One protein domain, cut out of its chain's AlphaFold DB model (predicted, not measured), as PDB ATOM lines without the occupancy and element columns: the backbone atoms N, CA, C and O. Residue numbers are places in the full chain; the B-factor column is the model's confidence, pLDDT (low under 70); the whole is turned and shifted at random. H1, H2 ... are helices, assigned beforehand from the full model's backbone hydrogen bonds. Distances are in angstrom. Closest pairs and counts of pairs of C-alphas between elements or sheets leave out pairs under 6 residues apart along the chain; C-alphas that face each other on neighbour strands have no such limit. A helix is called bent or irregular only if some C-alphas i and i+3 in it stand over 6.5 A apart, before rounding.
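AT A GLANCE: This is residues 475 to 568 and 628 to 665 of the 951 residues of the protein "Spindle pole body component" of Aphanomyces invadans (UniProt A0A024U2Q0). The bent helix H4 and helix H1 run lengthwise in an elongated body, with a gap between H1 and the arm H4a, while H3 packs on the arm H4b and meets the last residues of H1. Away from H4b, H3 has near it the four-residue H2, which stands between two long stretches with no named element. The printed part has 132 residues, 78 of them in four named helices, which follow along the chain in the order H1, H2, H3, H4; there is no named strand, and the class is all helix. It is only just compact, close to loose, with a radius of gyration of the C-alphas of 16.8 A and spans of 56 by 31 by 24 A.

IN THESE COORDINATES: H4, residues 634 to 663, was assigned as one helix by its hydrogen bonds but is bent: C-alphas 641 and 644 are 6.7 A apart. Its arms are H4a, residues 634 to 641, 10.5 A, and H4b, residues 644 to 663, 28.1 A, ending at C-alpha 663 (28.310, -0.828, 32.486). H3 is residues 545 to 562, 25.8 A. H1, residues 475 to 500, 35.0 A, begins at C-alpha 475 (33.236, 48.355, 12.406) and has a kink of 30 degrees near residue 487. H2 is residues 522 to 525, 5.0 A.

HOW THE PARTS SIT: H4a and H4b stand at 36 degrees, only just a steep tilt. H4b touches H3, the closest C-alphas being those of Cys 650 and Ala 551, 5.4 A, at a steep tilt of 39 degrees, the same way. H1 touches H3 with residues 499 to 500 alone; the C-alphas of Leu 500 and His 552 are closest, 4.7 A. H2 and H3 are close but not clearly touching, with C-alphas 525 and 553 closest, 6.6 A. H1 and H4a are apart. Every O i to N i+4 pair is within hydrogen-bond range in H3, H4a and H4b, and 20 of 22 in H1; H2 is too short for one.

THE WHOLE: C-alphas 476 and 665 are the farthest apart, 56.6 A. Residues 569 to 627 are not printed, with 36.6 A between C-alphas 568 and 628. The links H1 to H2 and H2 to H3 are long. Confidence is under 70 at residues 528, 530 to 534, 561 to 568 and 628 to 632.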
ATOM      1  N   SER A 475      34.579  48.942  12.321       82.25
ATOM      2  CA  SER A 475      33.236  48.355  12.406       82.25
ATOM      3  C   SER A 475      32.546  48.060  11.065       82.25
ATOM      4  O   SER A 475      31.747  47.126  11.002       82.25
ATOM      5  N   ARG A 476      32.820  48.810   9.985       82.50
ATOM      6  CA  ARG A 476      32.128  48.618   8.696       82.50
ATOM      7  C   ARG A 476      32.723  47.461   7.914       82.50
ATOM      8  O   ARG A 476      31.989  46.598   7.434       82.50
ATOM      9  N   HIS A 477      34.045  47.444   7.796       86.88
ATOM     10  CA  HIS A 477      34.753  46.374   7.105       86.88
ATOM     11  C   HIS A 477      34.735  45.078   7.928       86.88
ATOM     12  O   HIS A 477      34.516  44.007   7.360       86.88
ATOM     13  N   TYR A 478      34.807  45.178   9.260       88.38
ATOM     14  CA  TYR A 478      34.606  44.049  10.168       88.38
ATOM     15  C   TYR A 478      33.234  43.381   9.978       88.38
ATOM     16  O   TYR A 478      33.177  42.173   9.762       88.38
ATOM     17  N   ALA A 479      32.128  44.140   9.972       86.31
ATOM     18  CA  ALA A 479      30.785  43.566   9.823       86.31
ATOM     19  C   ALA A 479      30.594  42.806   8.492       86.31
ATOM     20  O   ALA A 479      29.975  41.741   8.474       86.31
ATOM     21  N   LEU A 480      31.169  43.306   7.388       87.81
ATOM     22  CA  LEU A 480      31.145  42.625   6.086       87.81
ATOM     23  C   LEU A 480      31.961  41.320   6.094       87.81
ATOM     24  O   LEU A 480      31.499  40.305   5.567       87.81
ATOM     25  N   LEU A 481      33.148  41.317   6.716       90.88
ATOM     26  CA  LEU A 481      33.943  40.095   6.893       90.88
ATOM     27  C   LEU A 481      33.236  39.081   7.798       90.88
ATOM     28  O   LEU A 481      33.255  37.889   7.501       90.88
ATOM     29  N   ALA A 482      32.599  39.537   8.877       87.50
ATOM     30  CA  ALA A 482      31.953  38.676   9.861       87.50
ATOM     31  C   ALA A 482      30.708  37.989   9.279       87.50
ATOM     32  O   ALA A 482      30.509  36.790   9.487       87.50
ATOM     33  N   GLN A 483      29.923  38.712   8.472       88.94
ATOM     34  CA  GLN A 483      28.827  38.136   7.690       88.94
ATOM     35  C   GLN A 483      29.343  37.065   6.710       88.94
ATOM     36  O   GLN A 483      28.809  35.955   6.672       88.94
ATOM     37  N   TRP A 484      30.412  37.351   5.954       91.38
ATOM     38  CA  TRP A 484      30.993  36.392   5.007       91.38
ATOM     39  C   TRP A 484      31.554  35.145   5.708       91.38
ATOM     40  O   TRP A 484      31.143  34.028   5.381       91.38
ATOM     41  N   PHE A 485      32.421  35.316   6.707       91.00
ATOM     42  CA  PHE A 485      32.958  34.216   7.509       91.00
ATOM     43  C   PHE A 485      31.842  33.364   8.118       91.00
ATOM     44  O   PHE A 485      31.899  32.142   8.059       91.00
ATOM     45  N   GLY A 486      30.786  33.999   8.622       86.81
ATOM     46  CA  GLY A 486      29.623  33.337   9.194       86.81
ATOM     47  C   GLY A 486      28.858  32.417   8.240       86.81
ATOM     48  O   GLY A 486      28.621  31.241   8.545       86.81
ATOM     49  N   HIS A 487      28.486  32.929   7.063       87.94
ATOM     50  CA  HIS A 487      27.802  32.124   6.045       87.94
ATOM     51  C   HIS A 487      28.695  31.008   5.480       87.94
ATOM     52  O   HIS A 487      28.168  29.984   5.054       87.94
ATOM     53  N   ALA A 488      30.024  31.162   5.505       89.56
ATOM     54  CA  ALA A 488      30.965  30.087   5.188       89.56
ATOM     55  C   ALA A 488      31.073  29.050   6.325       89.56
ATOM     56  O   ALA A 488      31.055  27.845   6.075       89.56
ATOM     57  N   LEU A 489      31.151  29.500   7.582       89.25
ATOM     58  CA  LEU A 489      31.373  28.654   8.755       89.25
ATOM     59  C   LEU A 489      30.166  27.763   9.080       89.25
ATOM     60  O   LEU A 489      30.348  26.606   9.442       89.25
ATOM     61  N   THR A 490      28.938  28.262   8.933       86.56
ATOM     62  CA  THR A 490      27.711  27.516   9.284       86.56
ATOM     63  C   THR A 490      27.605  26.140   8.593       86.56
ATOM     64  O   THR A 490      27.516  25.129   9.294       86.56
ATOM     65  N   PRO A 491      27.677  26.027   7.248       87.44
ATOM     66  CA  PRO A 491      27.674  24.728   6.566       87.44
ATOM     67  C   PRO A 491      28.908  23.859   6.864       87.44
ATOM     68  O   PRO A 491      28.817  22.627   6.813       87.44
ATOM     69  N   TYR A 492      30.051  24.471   7.194       87.69
ATOM     70  CA  TYR A 492      31.234  23.744   7.649       87.69
ATOM     71  C   TYR A 492      30.985  23.092   9.018       87.69
ATOM     72  O   TYR A 492      31.231  21.896   9.181       87.69
ATOM     73  N   LEU A 493      30.418  23.829   9.979       87.94
ATOM     74  CA  LEU A 493      30.056  23.305  11.298       87.94
ATOM     75  C   LEU A 493      28.983  22.216  11.213       87.94
ATOM     76  O   LEU A 493      29.140  21.183  11.859       87.94
ATOM     77  N   GLN A 494      27.965  22.368  10.358       86.94
ATOM     78  CA  GLN A 494      27.012  21.279  10.102       86.94
ATOM     79  C   GLN A 494      27.723  20.027   9.564       86.94
ATOM     80  O   GLN A 494      27.491  18.928  10.059       86.94
ATOM     81  N   SER A 495      28.657  20.188   8.620       84.94
ATOM     82  CA  SER A 495      29.455  19.070   8.094       84.94
ATOM     83  C   SER A 495      30.333  18.394   9.163       84.94
ATOM     84  O   SER A 495      30.594  17.193   9.070       84.94
ATOM     85  N   VAL A 496      30.793  19.138  10.176       86.31
ATOM     86  CA  VAL A 496      31.527  18.602  11.338       86.31
ATOM     87  C   VAL A 496      30.582  17.904  12.326       86.31
ATOM     88  O   VAL A 496      30.937  16.854  12.862       86.31
ATOM     89  N   HIS A 497      29.367  18.415  12.531       85.62
ATOM     90  CA  HIS A 497      28.342  17.769  13.354       85.62
ATOM     91  C   HIS A 497      27.849  16.449  12.745       85.62
ATOM     92  O   HIS A 497      27.853  15.431  13.438       85.62
ATOM     93  N   ASP A 498      27.538  16.425  11.446       84.00
ATOM     94  CA  ASP A 498      27.177  15.202  10.718       84.00
ATOM     95  C   ASP A 498      28.285  14.140  10.851       84.00
ATOM     96  O   ASP A 498      28.013  12.959  11.099       84.00
ATOM     97  N   PHE A 499      29.549  14.567  10.729       85.88
ATOM     98  CA  PHE A 499      30.724  13.719  10.921       85.88
ATOM     99  C   PHE A 499      30.820  13.180  12.357       85.88
ATOM    100  O   PHE A 499      31.015  11.975  12.531       85.88
ATOM    101  N   LEU A 500      30.617  14.014  13.384       84.62
ATOM    102  CA  LEU A 500      30.596  13.583  14.789       84.62
ATOM    103  C   LEU A 500      29.483  12.573  15.095       84.62
ATOM    104  O   LEU A 500      29.705  11.660  15.884       84.62
ATOM    105  N   ASP A 501      28.336  12.657  14.418       80.00
ATOM    106  CA  ASP A 501      27.261  11.661  14.531       80.00
ATOM    107  C   ASP A 501      27.569  10.337  13.792       80.00
ATOM    108  O   ASP A 501      26.750   9.412  13.784       80.00
ATOM    109  N   GLY A 502      28.757  10.215  13.185       77.19
ATOM    110  CA  GLY A 502      29.284   9.003  12.549       77.19
ATOM    111  C   GLY A 502      29.045   8.915  11.037       77.19
ATOM    112  O   GLY A 502      29.128   7.825  10.463       77.19
ATOM    113  N   HIS A 503      28.693  10.011  10.362       82.62
ATOM    114  CA  HIS A 503      28.581  10.042   8.897       82.62
ATOM    115  C   HIS A 503      29.965  10.188   8.235       82.62
ATOM    116  O   HIS A 503      30.901  10.679   8.868       82.62
ATOM    117  N   PRO A 504      30.155   9.725   6.981       78.88
ATOM    118  CA  PRO A 504      31.416   9.935   6.271       78.88
ATOM    119  C   PRO A 504      31.708  11.434   6.110       78.88
ATOM    120  O   PRO A 504      30.796  12.218   5.864       78.88
ATOM    121  N   ALA A 505      32.983  11.816   6.220       76.31
ATOM    122  CA  ALA A 505      33.403  13.212   6.130       76.31
ATOM    123  C   ALA A 505      32.956  13.873   4.814       76.31
ATOM    124  O   ALA A 505      33.148  13.317   3.727       76.31
ATOM    125  N   SER A 506      32.410  15.086   4.933       79.06
ATOM    126  CA  SER A 506      31.993  15.934   3.814       79.06
ATOM    127  C   SER A 506      33.159  16.268   2.863       79.06
ATOM    128  O   SER A 506      34.342  16.041   3.159       79.06
ATOM    129  N   LEU A 507      32.833  16.833   1.697       78.12
ATOM    130  CA  LEU A 507      33.827  17.322   0.735       78.12
ATOM    131  C   LEU A 507      34.652  18.496   1.284       78.12
ATOM    132  O   LEU A 507      35.774  18.683   0.829       78.12
ATOM    133  N   ASP A 508      34.134  19.214   2.284       77.12
ATOM    134  CA  ASP A 508      34.755  20.414   2.864       77.12
ATOM    135  C   ASP A 508      35.687  20.107   4.052       77.12
ATOM    136  O   ASP A 508      36.637  20.842   4.315       77.12
ATOM    137  N   VAL A 509      35.439  19.015   4.787       80.94
ATOM    138  CA  VAL A 509      36.144  18.712   6.047       80.94
ATOM    139  C   VAL A 509      37.441  17.949   5.770       80.94
ATOM    140  O   VAL A 509      37.407  16.792   5.342       80.94
ATOM    141  N   GLY A 510      38.579  18.607   6.007       77.62
ATOM    142  CA  GLY A 510      39.926  18.025   5.992       77.62
ATOM    143  C   GLY A 510      40.493  17.775   7.390       77.62
ATOM    144  O   GLY A 510      40.040  18.374   8.362       77.62
ATOM    145  N   PHE A 511      41.489  16.890   7.472       81.94
ATOM    146  CA  PHE A 511      42.298  16.617   8.663       81.94
ATOM    147  C   PHE A 511      43.743  16.279   8.251       81.94
ATOM    148  O   PHE A 511      43.949  15.614   7.230       81.94
ATOM    149  N   ASP A 512      44.736  16.646   9.066       80.25
ATOM    150  CA  ASP A 512      46.140  16.268   8.848       80.25
ATOM    151  C   ASP A 512      46.412  14.834   9.323       80.25
ATOM    152  O   ASP A 512      46.613  14.565  10.511       80.25
ATOM    153  N   LEU A 513      46.388  13.875   8.398       78.62
ATOM    154  CA  LEU A 513      46.503  12.453   8.710       78.62
ATOM    155  C   LEU A 513      47.930  11.954   8.475       78.62
ATOM    156  O   LEU A 513      48.316  11.591   7.364       78.62
ATOM    157  N   HIS A 514      48.700  11.870   9.559       78.12
ATOM    158  CA  HIS A 514      50.025  11.245   9.586       78.12
ATOM    159  C   HIS A 514      49.958   9.851  10.244       78.12
ATOM    160  O   HIS A 514      50.223   9.724  11.443       78.12
ATOM    161  N   PRO A 515      49.609   8.782   9.493       73.06
ATOM    162  CA  PRO A 515      49.363   7.445  10.046       73.06
ATOM    163  C   PRO A 515      50.596   6.780  10.670       73.06
ATOM    164  O   PRO A 515      50.453   5.819  11.431       73.06
ATOM    165  N   ASP A 516      51.797   7.285  10.392       76.00
ATOM    166  CA  ASP A 516      53.048   6.835  11.009       76.00
ATOM    167  C   ASP A 516      53.194   7.331  12.458       76.00
ATOM    168  O   ASP A 516      53.715   6.605  13.304       76.00
ATOM    169  N   LEU A 517      52.659   8.519  12.774       79.44
ATOM    170  CA  LEU A 517      52.720   9.120  14.113       79.44
ATOM    171  C   LEU A 517      51.667   8.559  15.084       79.44
ATOM    172  O   LEU A 517      51.787   8.750  16.292       79.44
ATOM    173  N   TRP A 518      50.640   7.862  14.586       82.62
ATOM    174  CA  TRP A 518      49.546   7.354  15.421       82.62
ATOM    175  C   TRP A 518      50.003   6.321  16.458       82.62
ATOM    176  O   TRP A 518      50.797   5.413  16.172       82.62
ATOM    177  N   THR A 519      49.409   6.386  17.649       81.06
ATOM    178  CA  THR A 519      49.580   5.360  18.688       81.06
ATOM    179  C   THR A 519      49.057   3.997  18.198       81.06
ATOM    180  O   THR A 519      48.225   3.931  17.284       81.06
ATOM    181  N   PRO A 520      49.516   2.860  18.756       78.88
ATOM    182  CA  PRO A 520      48.975   1.549  18.384       78.88
ATOM    183  C   PRO A 520      47.488   1.380  18.758       78.88
ATOM    184  O   PRO A 520      46.812   0.551  18.149       78.88
ATOM    185  N   PHE A 521      46.963   2.197  19.681       83.44
ATOM    186  CA  PHE A 521      45.528   2.343  19.955       83.44
ATOM    187  C   PHE A 521      44.803   3.096  18.831       83.44
ATOM    188  O   PHE A 521      43.897   2.536  18.218       83.44
ATOM    189  N   GLN A 522      45.251   4.306  18.473       83.38
ATOM    190  CA  GLN A 522      44.680   5.098  17.370       83.38
ATOM    191  C   GLN A 522      44.683   4.316  16.051       83.38
ATOM    192  O   GLN A 522      43.672   4.243  15.366       83.38
ATOM    193  N   ARG A 523      45.783   3.628  15.724       83.88
ATOM    194  CA  ARG A 523      45.887   2.784  14.519       83.88
ATOM    195  C   ARG A 523      44.978   1.542  14.553       83.88
ATOM    196  O   ARG A 523      44.721   0.959  13.503       83.88
ATOM    197  N   ALA A 524      44.497   1.122  15.725       79.19
ATOM    198  CA  ALA A 524      43.483   0.076  15.857       79.19
ATOM    199  C   ALA A 524      42.058   0.646  15.742       79.19
ATOM    200  O   ALA A 524      41.245   0.065  15.024       79.19
ATOM    201  N   LEU A 525      41.791   1.792  16.380       82.25
ATOM    202  CA  LEU A 525      40.536   2.550  16.314       82.25
ATOM    203  C   LEU A 525      40.221   2.976  14.873       82.25
ATOM    204  O   LEU A 525      39.189   2.623  14.310       82.25
ATOM    205  N   PHE A 526      41.175   3.645  14.228       81.31
ATOM    206  CA  PHE A 526      41.046   4.198  12.882       81.31
ATOM    207  C   PHE A 526      41.096   3.157  11.753       81.31
ATOM    208  O   PHE A 526      40.996   3.498  10.575       81.31
ATOM    209  N   ARG A 527      41.238   1.864  12.081       76.12
ATOM    210  CA  ARG A 527      41.257   0.778  11.087       76.12
ATOM    211  C   ARG A 527      39.871   0.459  10.517       76.12
ATOM    212  O   ARG A 527      39.790  -0.133   9.442       76.12
ATOM    213  N   THR A 528      38.799   0.805  11.230       64.88
ATOM    214  CA  THR A 528      37.406   0.615  10.786       64.88
ATOM    215  C   THR A 528      36.814   1.875  10.147       64.88
ATOM    216  O   THR A 528      35.951   1.774   9.277       64.88
ATOM    217  N   THR A 529      37.298   3.059  10.528       71.12
ATOM    218  CA  THR A 529      36.815   4.363  10.046       71.12
ATOM    219  C   THR A 529      37.281   4.655   8.617       71.12
ATOM    220  O   THR A 529      38.476   4.580   8.320       71.12
ATOM    221  N   ARG A 530      36.370   5.081   7.734       67.00
ATOM    222  CA  ARG A 530      36.724   5.607   6.402       67.00
ATOM    223  C   ARG A 530      37.151   7.072   6.499       67.00
ATOM    224  O   ARG A 530      36.367   7.972   6.213       67.00
ATOM    225  N   LEU A 531      38.389   7.290   6.925       69.50
ATOM    226  CA  LEU A 531      38.977   8.623   7.044       69.50
ATOM    227  C   LEU A 531      39.109   9.326   5.673       69.50
ATOM    228  O   LEU A 531      39.351   8.650   4.667       69.50
ATOM    229  N   PRO A 532      38.957  10.665   5.614       67.12
ATOM    230  CA  PRO A 532      39.169  11.446   4.394       67.12
ATOM    231  C   PRO A 532      40.650  11.473   3.978       67.12
ATOM    232  O   PRO A 532      41.533  11.020   4.701       67.12
ATOM    233  N   THR A 533      40.948  12.022   2.799       66.12
ATOM    234  CA  THR A 533      42.335  12.234   2.355       66.12
ATOM    235  C   THR A 533      42.988  13.371   3.143       66.12
ATOM    236  O   THR A 533      42.367  14.421   3.321       66.12
ATOM    237  N   SER A 534      44.241  13.176   3.573       69.56
ATOM    238  CA  SER A 534      44.984  14.154   4.384       69.56
ATOM    239  C   SER A 534      45.000  15.534   3.728       69.56
ATOM    240  O   SER A 534      45.445  15.662   2.592       69.56
ATOM    241  N   THR A 535      44.499  16.538   4.442       75.75
ATOM    242  CA  THR A 535      44.362  17.938   4.005       75.75
ATOM    243  C   THR A 535      44.256  18.818   5.249       75.75
ATOM    244  O   THR A 535      43.489  18.486   6.149       75.75
ATOM    245  N   THR A 536      44.996  19.926   5.310       78.56
ATOM    246  CA  THR A 536      45.060  20.779   6.509       78.56
ATOM    247  C   THR A 536      43.677  21.340   6.873       78.56
ATOM    248  O   THR A 536      43.067  21.985   6.009       78.56
ATOM    249  N   PRO A 537      43.169  21.139   8.107       84.38
ATOM    250  CA  PRO A 537      41.934  21.771   8.571       84.38
ATOM    251  C   PRO A 537      42.115  23.299   8.708       84.38
ATOM    252  O   PRO A 537      43.239  23.798   8.608       84.38
ATOM    253  N   PRO A 538      41.041  24.077   8.957       85.88
ATOM    254  CA  PRO A 538      41.171  25.498   9.275       85.88
ATOM    255  C   PRO A 538      42.001  25.680  10.554       85.88
ATOM    256  O   PRO A 538      41.901  24.853  11.465       85.88
ATOM    257  N   ARG A 539      42.790  26.762  10.664       84.25
ATOM    258  CA  ARG A 539      43.767  26.918  11.769       84.25
ATOM    259  C   ARG A 539      43.176  26.708  13.167       84.25
ATOM    260  O   ARG A 539      43.787  26.030  13.991       84.25
ATOM    261  N   PHE A 540      41.975  27.232  13.405       83.69
ATOM    262  CA  PHE A 540      41.265  27.135  14.684       83.69
ATOM    263  C   PHE A 540      40.789  25.711  15.049       83.69
ATOM    264  O   PHE A 540      40.377  25.477  16.181       83.69
ATOM    265  N   MET A 541      40.870  24.739  14.131       85.25
ATOM    266  CA  MET A 541      40.495  23.336  14.365       85.25
ATOM    267  C   MET A 541      41.680  22.403  14.661       85.25
ATOM    268  O   MET A 541      41.450  21.272  15.092       85.25
ATOM    269  N   HIS A 542      42.940  22.830  14.479       85.69
ATOM    270  CA  HIS A 542      44.109  21.960  14.718       85.69
ATOM    271  C   HIS A 542      44.171  21.415  16.159       85.69
ATOM    272  O   HIS A 542      44.587  20.277  16.365       85.69
ATOM    273  N   SER A 543      43.736  22.201  17.151       85.06
ATOM    274  CA  SER A 543      43.686  21.801  18.565       85.06
ATOM    275  C   SER A 543      42.671  20.684  18.831       85.06
ATOM    276  O   SER A 543      42.967  19.748  19.571       85.06
ATOM    277  N   LEU A 544      41.491  20.752  18.203       86.31
ATOM    278  CA  LEU A 544      40.423  19.763  18.371       86.31
ATOM    279  C   LEU A 544      40.552  18.549  17.446       86.31
ATOM    280  O   LEU A 544      39.857  17.563  17.674       86.31
ATOM    281  N   GLN A 545      41.415  18.578  16.424       87.88
ATOM    282  CA  GLN A 545      41.510  17.514  15.416       87.88
ATOM    283  C   GLN A 545      41.621  16.103  16.025       87.88
ATOM    284  O   GLN A 545      40.929  15.188  15.581       87.88
ATOM    285  N   SER A 546      42.488  15.904  17.022       85.75
ATOM    286  CA  SER A 546      42.676  14.594  17.664       85.75
ATOM    287  C   SER A 546      41.388  14.091  18.324       85.75
ATOM    288  O   SER A 546      40.998  12.942  18.123       85.75
ATOM    289  N   LEU A 547      40.705  14.979  19.049       87.88
ATOM    290  CA  LEU A 547      39.467  14.713  19.773       87.88
ATOM    291  C   LEU A 547      38.265  14.518  18.825       87.88
ATOM    292  O   LEU A 547      37.460  13.620  19.052       87.88
ATOM    293  N   LEU A 548      38.175  15.295  17.739       88.19
ATOM    294  CA  LEU A 548      37.164  15.153  16.679       88.19
ATOM    295  C   LEU A 548      37.258  13.781  15.992       88.19
ATOM    296  O   LEU A 548      36.246  13.102  15.811       88.19
ATOM    297  N   LEU A 549      38.475  13.357  15.630       88.38
ATOM    298  CA  LEU A 549      38.719  12.053  15.007       88.38
ATOM    299  C   LEU A 549      38.407  10.896  15.967       88.38
ATOM    300  O   LEU A 549      37.813   9.898  15.556       88.38
ATOM    301  N   GLU A 550      38.784  11.032  17.239       88.00
ATOM    302  CA  GLU A 550      38.501  10.043  18.279       88.00
ATOM    303  C   GLU A 550      36.989   9.911  18.553       88.00
ATOM    304  O   GLU A 550      36.458   8.798  18.521       88.00
ATOM    305  N   ALA A 551      36.269  11.027  18.712       88.38
ATOM    306  CA  ALA A 551      34.820  11.042  18.925       88.38
ATOM    307  C   ALA A 551      34.036  10.475  17.725       88.38
ATOM    308  O   ALA A 551      33.143   9.647  17.918       88.38
ATOM    309  N   HIS A 552      34.408  10.827  16.487       87.88
ATOM    310  CA  HIS A 552      33.839  10.227  15.271       87.88
ATOM    311  C   HIS A 552      34.016   8.700  15.241       87.88
ATOM    312  O   HIS A 552      33.091   7.954  14.903       87.88
ATOM    313  N   ALA A 553      35.198   8.211  15.622       86.31
ATOM    314  CA  ALA A 553      35.464   6.781  15.657       86.31
ATOM    315  C   ALA A 553      34.655   6.063  16.755       86.31
ATOM    316  O   ALA A 553      34.158   4.960  16.514       86.31
ATOM    317  N   TYR A 554      34.443   6.692  17.918       87.88
ATOM    318  CA  TYR A 554      33.511   6.184  18.931       87.88
ATOM    319  C   TYR A 554      32.062   6.163  18.425       87.88
ATOM    320  O   TYR A 554      31.391   5.152  18.611       87.88
ATOM    321  N   ALA A 555      31.594   7.192  17.709       85.12
ATOM    322  CA  ALA A 555      30.250   7.216  17.124       85.12
ATOM    323  C   ALA A 555      30.024   6.094  16.087       85.12
ATOM    324  O   ALA A 555      28.945   5.497  16.041       85.12
ATOM    325  N   ILE A 556      31.047   5.738  15.300       83.88
ATOM    326  CA  ILE A 556      30.997   4.566  14.407       83.88
ATOM    327  C   ILE A 556      30.925   3.258  15.208       83.88
ATOM    328  O   ILE A 556      30.043   2.439  14.957       83.88
ATOM    329  N   VAL A 557      31.797   3.066  16.205       82.44
ATOM    330  CA  VAL A 557      31.805   1.845  17.038       82.44
ATOM    331  C   VAL A 557      30.498   1.682  17.830       82.44
ATOM    332  O   VAL A 557      30.015   0.561  18.007       82.44
ATOM    333  N   TRP A 558      29.886   2.786  18.257       80.88
ATOM    334  CA  TRP A 558      28.560   2.835  18.875       80.88
ATOM    335  C   TRP A 558      27.466   2.349  17.915       80.88
ATOM    336  O   TRP A 558      26.716   1.421  18.223       80.88
ATOM    337  N   ARG A 559      27.422   2.923  16.704       76.44
ATOM    338  CA  ARG A 559      26.449   2.573  15.657       76.44
ATOM    339  C   ARG A 559      26.537   1.094  15.256       76.44
ATOM    340  O   ARG A 559      25.497   0.448  15.115       76.44
ATOM    341  N   ASP A 560      27.752   0.559  15.135       74.00
ATOM    342  CA  ASP A 560      28.018  -0.846  14.790       74.00
ATOM    343  C   ASP A 560      27.666  -1.840  15.918       74.00
ATOM    344  O   ASP A 560      27.460  -3.023  15.640       74.00
ATOM    345  N   SER A 561      27.602  -1.399  17.182       68.00
ATOM    346  CA  SER A 561      27.386  -2.283  18.344       68.00
ATOM    347  C   SER A 561      25.962  -2.263  18.910       68.00
ATOM    348  O   SER A 561      25.492  -3.298  19.379       68.00
ATOM    349  N   ILE A 562      25.261  -1.127  18.841       62.12
ATOM    350  CA  ILE A 562      23.896  -0.955  19.382       62.12
ATOM    351  C   ILE A 562      22.823  -1.008  18.275       62.12
ATOM    352  O   ILE A 562      21.653  -1.288  18.545       62.12
ATOM    353  N   GLY A 563      23.215  -0.801  17.015       56.12
ATOM    354  CA  GLY A 563      22.297  -0.675  15.884       56.12
ATOM    355  C   GLY A 563      21.725   0.740  15.753       56.12
ATOM    356  O   GLY A 563      21.606   1.489  16.721       56.12
ATOM    357  N   ALA A 564      21.371   1.124  14.525       50.84
ATOM    358  CA  ALA A 564      21.168   2.515  14.100       50.84
ATOM    359  C   ALA A 564      19.852   3.187  14.574       50.84
ATOM    360  O   ALA A 564      19.167   3.819  13.775       50.84
ATOM    361  N   SER A 565      19.469   3.028  15.847       45.97
ATOM    362  CA  SER A 565      18.195   3.529  16.403       45.97
ATOM    363  C   SER A 565      18.308   4.399  17.662       45.97
ATOM    364  O   SER A 565      17.275   4.822  18.178       45.97
ATOM    365  N   ARG A 566      19.526   4.660  18.164       52.03
ATOM    366  CA  ARG A 566      19.795   5.573  19.293       52.03
ATOM    367  C   ARG A 566      21.125   6.303  19.111       52.03
ATOM    368  O   ARG A 566      22.167   5.652  18.993       52.03
ATOM    369  N   HIS A 567      21.102   7.630  19.134       54.50
ATOM    370  CA  HIS A 567      22.307   8.458  19.177       54.50
ATOM    371  C   HIS A 567      22.975   8.380  20.564       54.50
ATOM    372  O   HIS A 567      22.285   8.205  21.573       54.50
ATOM    373  N   PRO A 568      24.312   8.528  20.659       52.03
ATOM    374  CA  PRO A 568      25.017   8.504  21.945       52.03
ATOM    375  C   PRO A 568      24.565   9.631  22.894       52.03
ATOM    376  O   PRO A 568      24.500   9.428  24.103       52.03
ATOM    377  N   GLN A 628      29.012  43.455  15.474       62.56
ATOM    378  CA  GLN A 628      29.757  44.394  16.318       62.56
ATOM    379  C   GLN A 628      31.188  43.890  16.545       62.56
ATOM    380  O   GLN A 628      31.419  42.685  16.644       62.56
ATOM    381  N   VAL A 629      32.148  44.815  16.631       65.94
ATOM    382  CA  VAL A 629      33.558  44.484  16.896       65.94
ATOM    383  C   VAL A 629      33.679  43.932  18.329       65.94
ATOM    384  O   VAL A 629      33.259  44.621  19.262       65.94
ATOM    385  N   PRO A 630      34.209  42.710  18.544       66.25
ATOM    386  CA  PRO A 630      34.383  42.146  19.879       66.25
ATOM    387  C   PRO A 630      35.428  42.937  20.693       66.25
ATOM    388  O   PRO A 630      36.411  43.416  20.131       66.25
ATOM    389  N   PRO A 631      35.261  43.055  22.024       61.09
ATOM    390  CA  PRO A 631      36.015  44.003  22.854       61.09
ATOM    391  C   PRO A 631      37.423  43.540  23.279       61.09
ATOM    392  O   PRO A 631      38.026  44.184  24.137       61.09
ATOM    393  N   LEU A 632      37.920  42.408  22.764       66.31
ATOM    394  CA  LEU A 632      39.199  41.800  23.163       66.31
ATOM    395  C   LEU A 632      39.969  41.272  21.942       66.31
ATOM    396  O   LEU A 632      40.939  41.890  21.517       66.31
ATOM    397  N   SER A 633      39.501  40.170  21.354       82.50
ATOM    398  CA  SER A 633      40.021  39.575  20.118       82.50
ATOM    399  C   SER A 633      38.912  38.812  19.381       82.50
ATOM    400  O   SER A 633      37.841  38.544  19.943       82.50
ATOM    401  N   PHE A 634      39.143  38.463  18.116       83.00
ATOM    402  CA  PHE A 634      38.279  37.554  17.366       83.00
ATOM    403  C   PHE A 634      38.597  36.084  17.679       83.00
ATOM    404  O   PHE A 634      37.669  35.283  17.802       83.00
ATOM    405  N   ASP A 635      39.870  35.727  17.876       83.38
ATOM    406  CA  ASP A 635      40.266  34.350  18.211       83.38
ATOM    407  C   ASP A 635      39.702  33.878  19.576       83.38
ATOM    408  O   ASP A 635      39.273  32.727  19.687       83.38
ATOM    409  N   GLU A 636      39.596  34.742  20.600       81.38
ATOM    410  CA  GLU A 636      38.901  34.402  21.863       81.38
ATOM    411  C   GLU A 636      37.375  34.326  21.694       81.38
ATOM    412  O   GLU A 636      36.713  33.480  22.298       81.38
ATOM    413  N   TYR A 637      36.788  35.175  20.843       82.00
ATOM    414  CA  TYR A 637      35.360  35.087  20.526       82.00
ATOM    415  C   TYR A 637      35.039  33.767  19.807       82.00
ATOM    416  O   TYR A 637      34.036  33.116  20.110       82.00
ATOM    417  N   LEU A 638      35.904  33.341  18.886       84.62
ATOM    418  CA  LEU A 638      35.790  32.071  18.179       84.62
ATOM    419  C   LEU A 638      36.021  30.882  19.125       84.62
ATOM    420  O   LEU A 638      35.299  29.886  19.028       84.62
ATOM    421  N   SER A 639      36.967  30.970  20.068       84.31
ATOM    422  CA  SER A 639      37.208  29.877  21.016       84.31
ATOM    423  C   SER A 639      35.989  29.615  21.909       84.31
ATOM    424  O   SER A 639      35.507  28.480  21.950       84.31
ATOM    425  N   PHE A 640      35.412  30.661  22.504       83.00
ATOM    426  CA  PHE A 640      34.234  30.556  23.368       83.00
ATOM    427  C   PHE A 640      32.967  30.108  22.618       83.00
ATOM    428  O   PHE A 640      32.228  29.248  23.094       83.00
ATOM    429  N   ASN A 641      32.702  30.654  21.423       81.31
ATOM    430  CA  ASN A 641      31.448  30.382  20.704       81.31
ATOM    431  C   ASN A 641      31.489  29.137  19.797       81.31
ATOM    432  O   ASN A 641      30.430  28.661  19.391       81.31
ATOM    433  N   VAL A 642      32.674  28.616  19.444       83.94
ATOM    434  CA  VAL A 642      32.819  27.513  18.469       83.94
ATOM    435  C   VAL A 642      33.671  26.361  19.001       83.94
ATOM    436  O   VAL A 642      33.262  25.206  18.891       83.94
ATOM    437  N   ILE A 643      34.839  26.637  19.591       87.50
ATOM    438  CA  ILE A 643      35.762  25.580  20.045       87.50
ATOM    439  C   ILE A 643      35.227  24.902  21.312       87.50
ATOM    440  O   ILE A 643      35.137  23.675  21.338       87.50
ATOM    441  N   GLU A 644      34.820  25.663  22.331       86.56
ATOM    442  CA  GLU A 644      34.313  25.097  23.590       86.56
ATOM    443  C   GLU A 644      33.049  24.224  23.402       86.56
ATOM    444  O   GLU A 644      33.050  23.091  23.898       86.56
ATOM    445  N   PRO A 645      32.012  24.627  22.630       87.75
ATOM    446  CA  PRO A 645      30.844  23.776  22.378       87.75
ATOM    447  C   PRO A 645      31.170  22.498  21.590       87.75
ATOM    448  O   PRO A 645      30.663  21.423  21.923       87.75
ATOM    449  N   LEU A 646      32.049  22.574  20.580       86.56
ATOM    450  CA  LEU A 646      32.509  21.391  19.842       86.56
ATOM    451  C   LEU A 646      33.297  20.439  20.749       86.56
ATOM    452  O   LEU A 646      33.058  19.232  20.733       86.56
ATOM    453  N   GLN A 647      34.201  20.971  21.575       89.31
ATOM    454  CA  GLN A 647      34.960  20.193  22.551       89.31
ATOM    455  C   GLN A 647      34.027  19.496  23.550       89.31
ATOM    456  O   GLN A 647      34.177  18.295  23.783       89.31
ATOM    457  N   ALA A 648      33.028  20.208  24.080       87.00
ATOM    458  CA  ALA A 648      32.021  19.646  24.975       87.00
ATOM    459  C   ALA A 648      31.215  18.514  24.308       87.00
ATOM    460  O   ALA A 648      31.059  17.449  24.907       87.00
ATOM    461  N   ARG A 649      30.775  18.681  23.049       85.69
ATOM    462  CA  ARG A 649      30.072  17.623  22.293       85.69
ATOM    463  C   ARG A 649      30.951  16.386  22.077       85.69
ATOM    464  O   ARG A 649      30.475  15.266  22.256       85.69
ATOM    465  N   CYS A 650      32.232  16.561  21.747       88.56
ATOM    466  CA  CYS A 650      33.164  15.442  21.600       88.56
ATOM    467  C   CYS A 650      33.403  14.698  22.923       88.56
ATOM    468  O   CYS A 650      33.392  13.465  22.945       88.56
ATOM    469  N   LEU A 651      33.582  15.432  24.028       89.31
ATOM    470  CA  LEU A 651      33.736  14.849  25.363       89.31
ATOM    471  C   LEU A 651      32.465  14.114  25.812       89.31
ATOM    472  O   LEU A 651      32.574  13.034  26.380       89.31
ATOM    473  N   ALA A 652      31.271  14.623  25.489       87.12
ATOM    474  CA  ALA A 652      30.006  13.940  25.764       87.12
ATOM    475  C   ALA A 652      29.884  12.601  25.006       87.12
ATOM    476  O   ALA A 652      29.517  11.589  25.602       87.12
ATOM    477  N   ILE A 653      30.260  12.559  23.719       86.81
ATOM    478  CA  ILE A 653      30.310  11.310  22.930       86.81
ATOM    479  C   ILE A 653      31.318  10.321  23.539       86.81
ATOM    480  O   ILE A 653      31.014   9.134  23.685       86.81
ATOM    481  N   GLY A 654      32.498  10.803  23.941       87.75
ATOM    482  CA  GLY A 654      33.507   9.997  24.631       87.75
ATOM    483  C   GLY A 654      33.023   9.448  25.977       87.75
ATOM    484  O   GLY A 654      33.214   8.264  26.257       87.75
ATOM    485  N   HIS A 655      32.324  10.264  26.767       88.88
ATOM    486  CA  HIS A 655      31.773   9.872  28.060       88.88
ATOM    487  C   HIS A 655      30.667   8.816  27.921       88.88
ATOM    488  O   HIS A 655      30.718   7.801  28.611       88.88
ATOM    489  N   ALA A 656      29.728   8.994  26.981       85.69
ATOM    490  CA  ALA A 656      28.696   7.998  26.673       85.69
ATOM    491  C   ALA A 656      29.307   6.652  26.242       85.69
ATOM    492  O   ALA A 656      28.870   5.587  26.684       85.69
ATOM    493  N   MET A 657      30.362   6.687  25.423       86.88
ATOM    494  CA  MET A 657      31.121   5.491  25.054       86.88
ATOM    495  C   MET A 657      31.772   4.832  26.285       86.88
ATOM    496  O   MET A 657      31.705   3.612  26.432       86.88
ATOM    497  N   VAL A 658      32.361   5.609  27.198       88.94
ATOM    498  CA  VAL A 658      33.005   5.083  28.413       88.94
ATOM    499  C   VAL A 658      32.015   4.499  29.419       88.94
ATOM    500  O   VAL A 658      32.298   3.427  29.961       88.94
ATOM    501  N   THR A 659      30.866   5.129  29.667       86.88
ATOM    502  CA  THR A 659      29.831   4.548  30.543       86.88
ATOM    503  C   THR A 659      29.318   3.234  29.962       86.88
ATOM    504  O   THR A 659      29.297   2.222  30.657       86.88
ATOM    505  N   HIS A 660      29.070   3.160  28.651       86.38
ATOM    506  CA  HIS A 660      28.685   1.904  28.003       86.38
ATOM    507  C   HIS A 660      29.774   0.808  28.086       86.38
ATOM    508  O   HIS A 660      29.464  -0.356  28.367       86.38
ATOM    509  N   VAL A 661      31.057   1.163  27.923       86.50
ATOM    510  CA  VAL A 661      32.207   0.252  28.115       86.50
ATOM    511  C   VAL A 661      32.290  -0.273  29.560       86.50
ATOM    512  O   VAL A 661      32.622  -1.445  29.770       86.50
ATOM    513  N   LYS A 662      31.990   0.571  30.556       87.25
ATOM    514  CA  LYS A 662      31.962   0.203  31.981       87.25
ATOM    515  C   LYS A 662      30.761  -0.689  32.304       87.25
ATOM    516  O   LYS A 662      30.954  -1.803  32.782       87.25
ATOM    517  N   ASP A 663      29.554  -0.243  31.976       86.06
ATOM    518  CA  ASP A 663      28.310  -0.828  32.486       86.06
ATOM    519  C   ASP A 663      27.824  -2.013  31.643       86.06
ATOM    520  O   ASP A 663      27.440  -3.054  32.179       86.06
ATOM    521  N   THR A 664      27.866  -1.884  30.311       83.12
ATOM    522  CA  THR A 664      27.363  -2.924  29.394       83.12
ATOM    523  C   THR A 664      28.443  -3.943  29.045       83.12
ATOM    524  O   THR A 664      28.156  -5.138  28.975       83.12
ATOM    525  N   TRP A 665      29.692  -3.506  28.845       82.38
ATOM    526  CA  TRP A 665      30.799  -4.412  28.500       82.38
ATOM    527  C   TRP A 665      31.677  -4.817  29.693       82.38
ATOM    528  O   TRP A 665      32.579  -5.628  29.506       82.38
TER     529      TRP A 665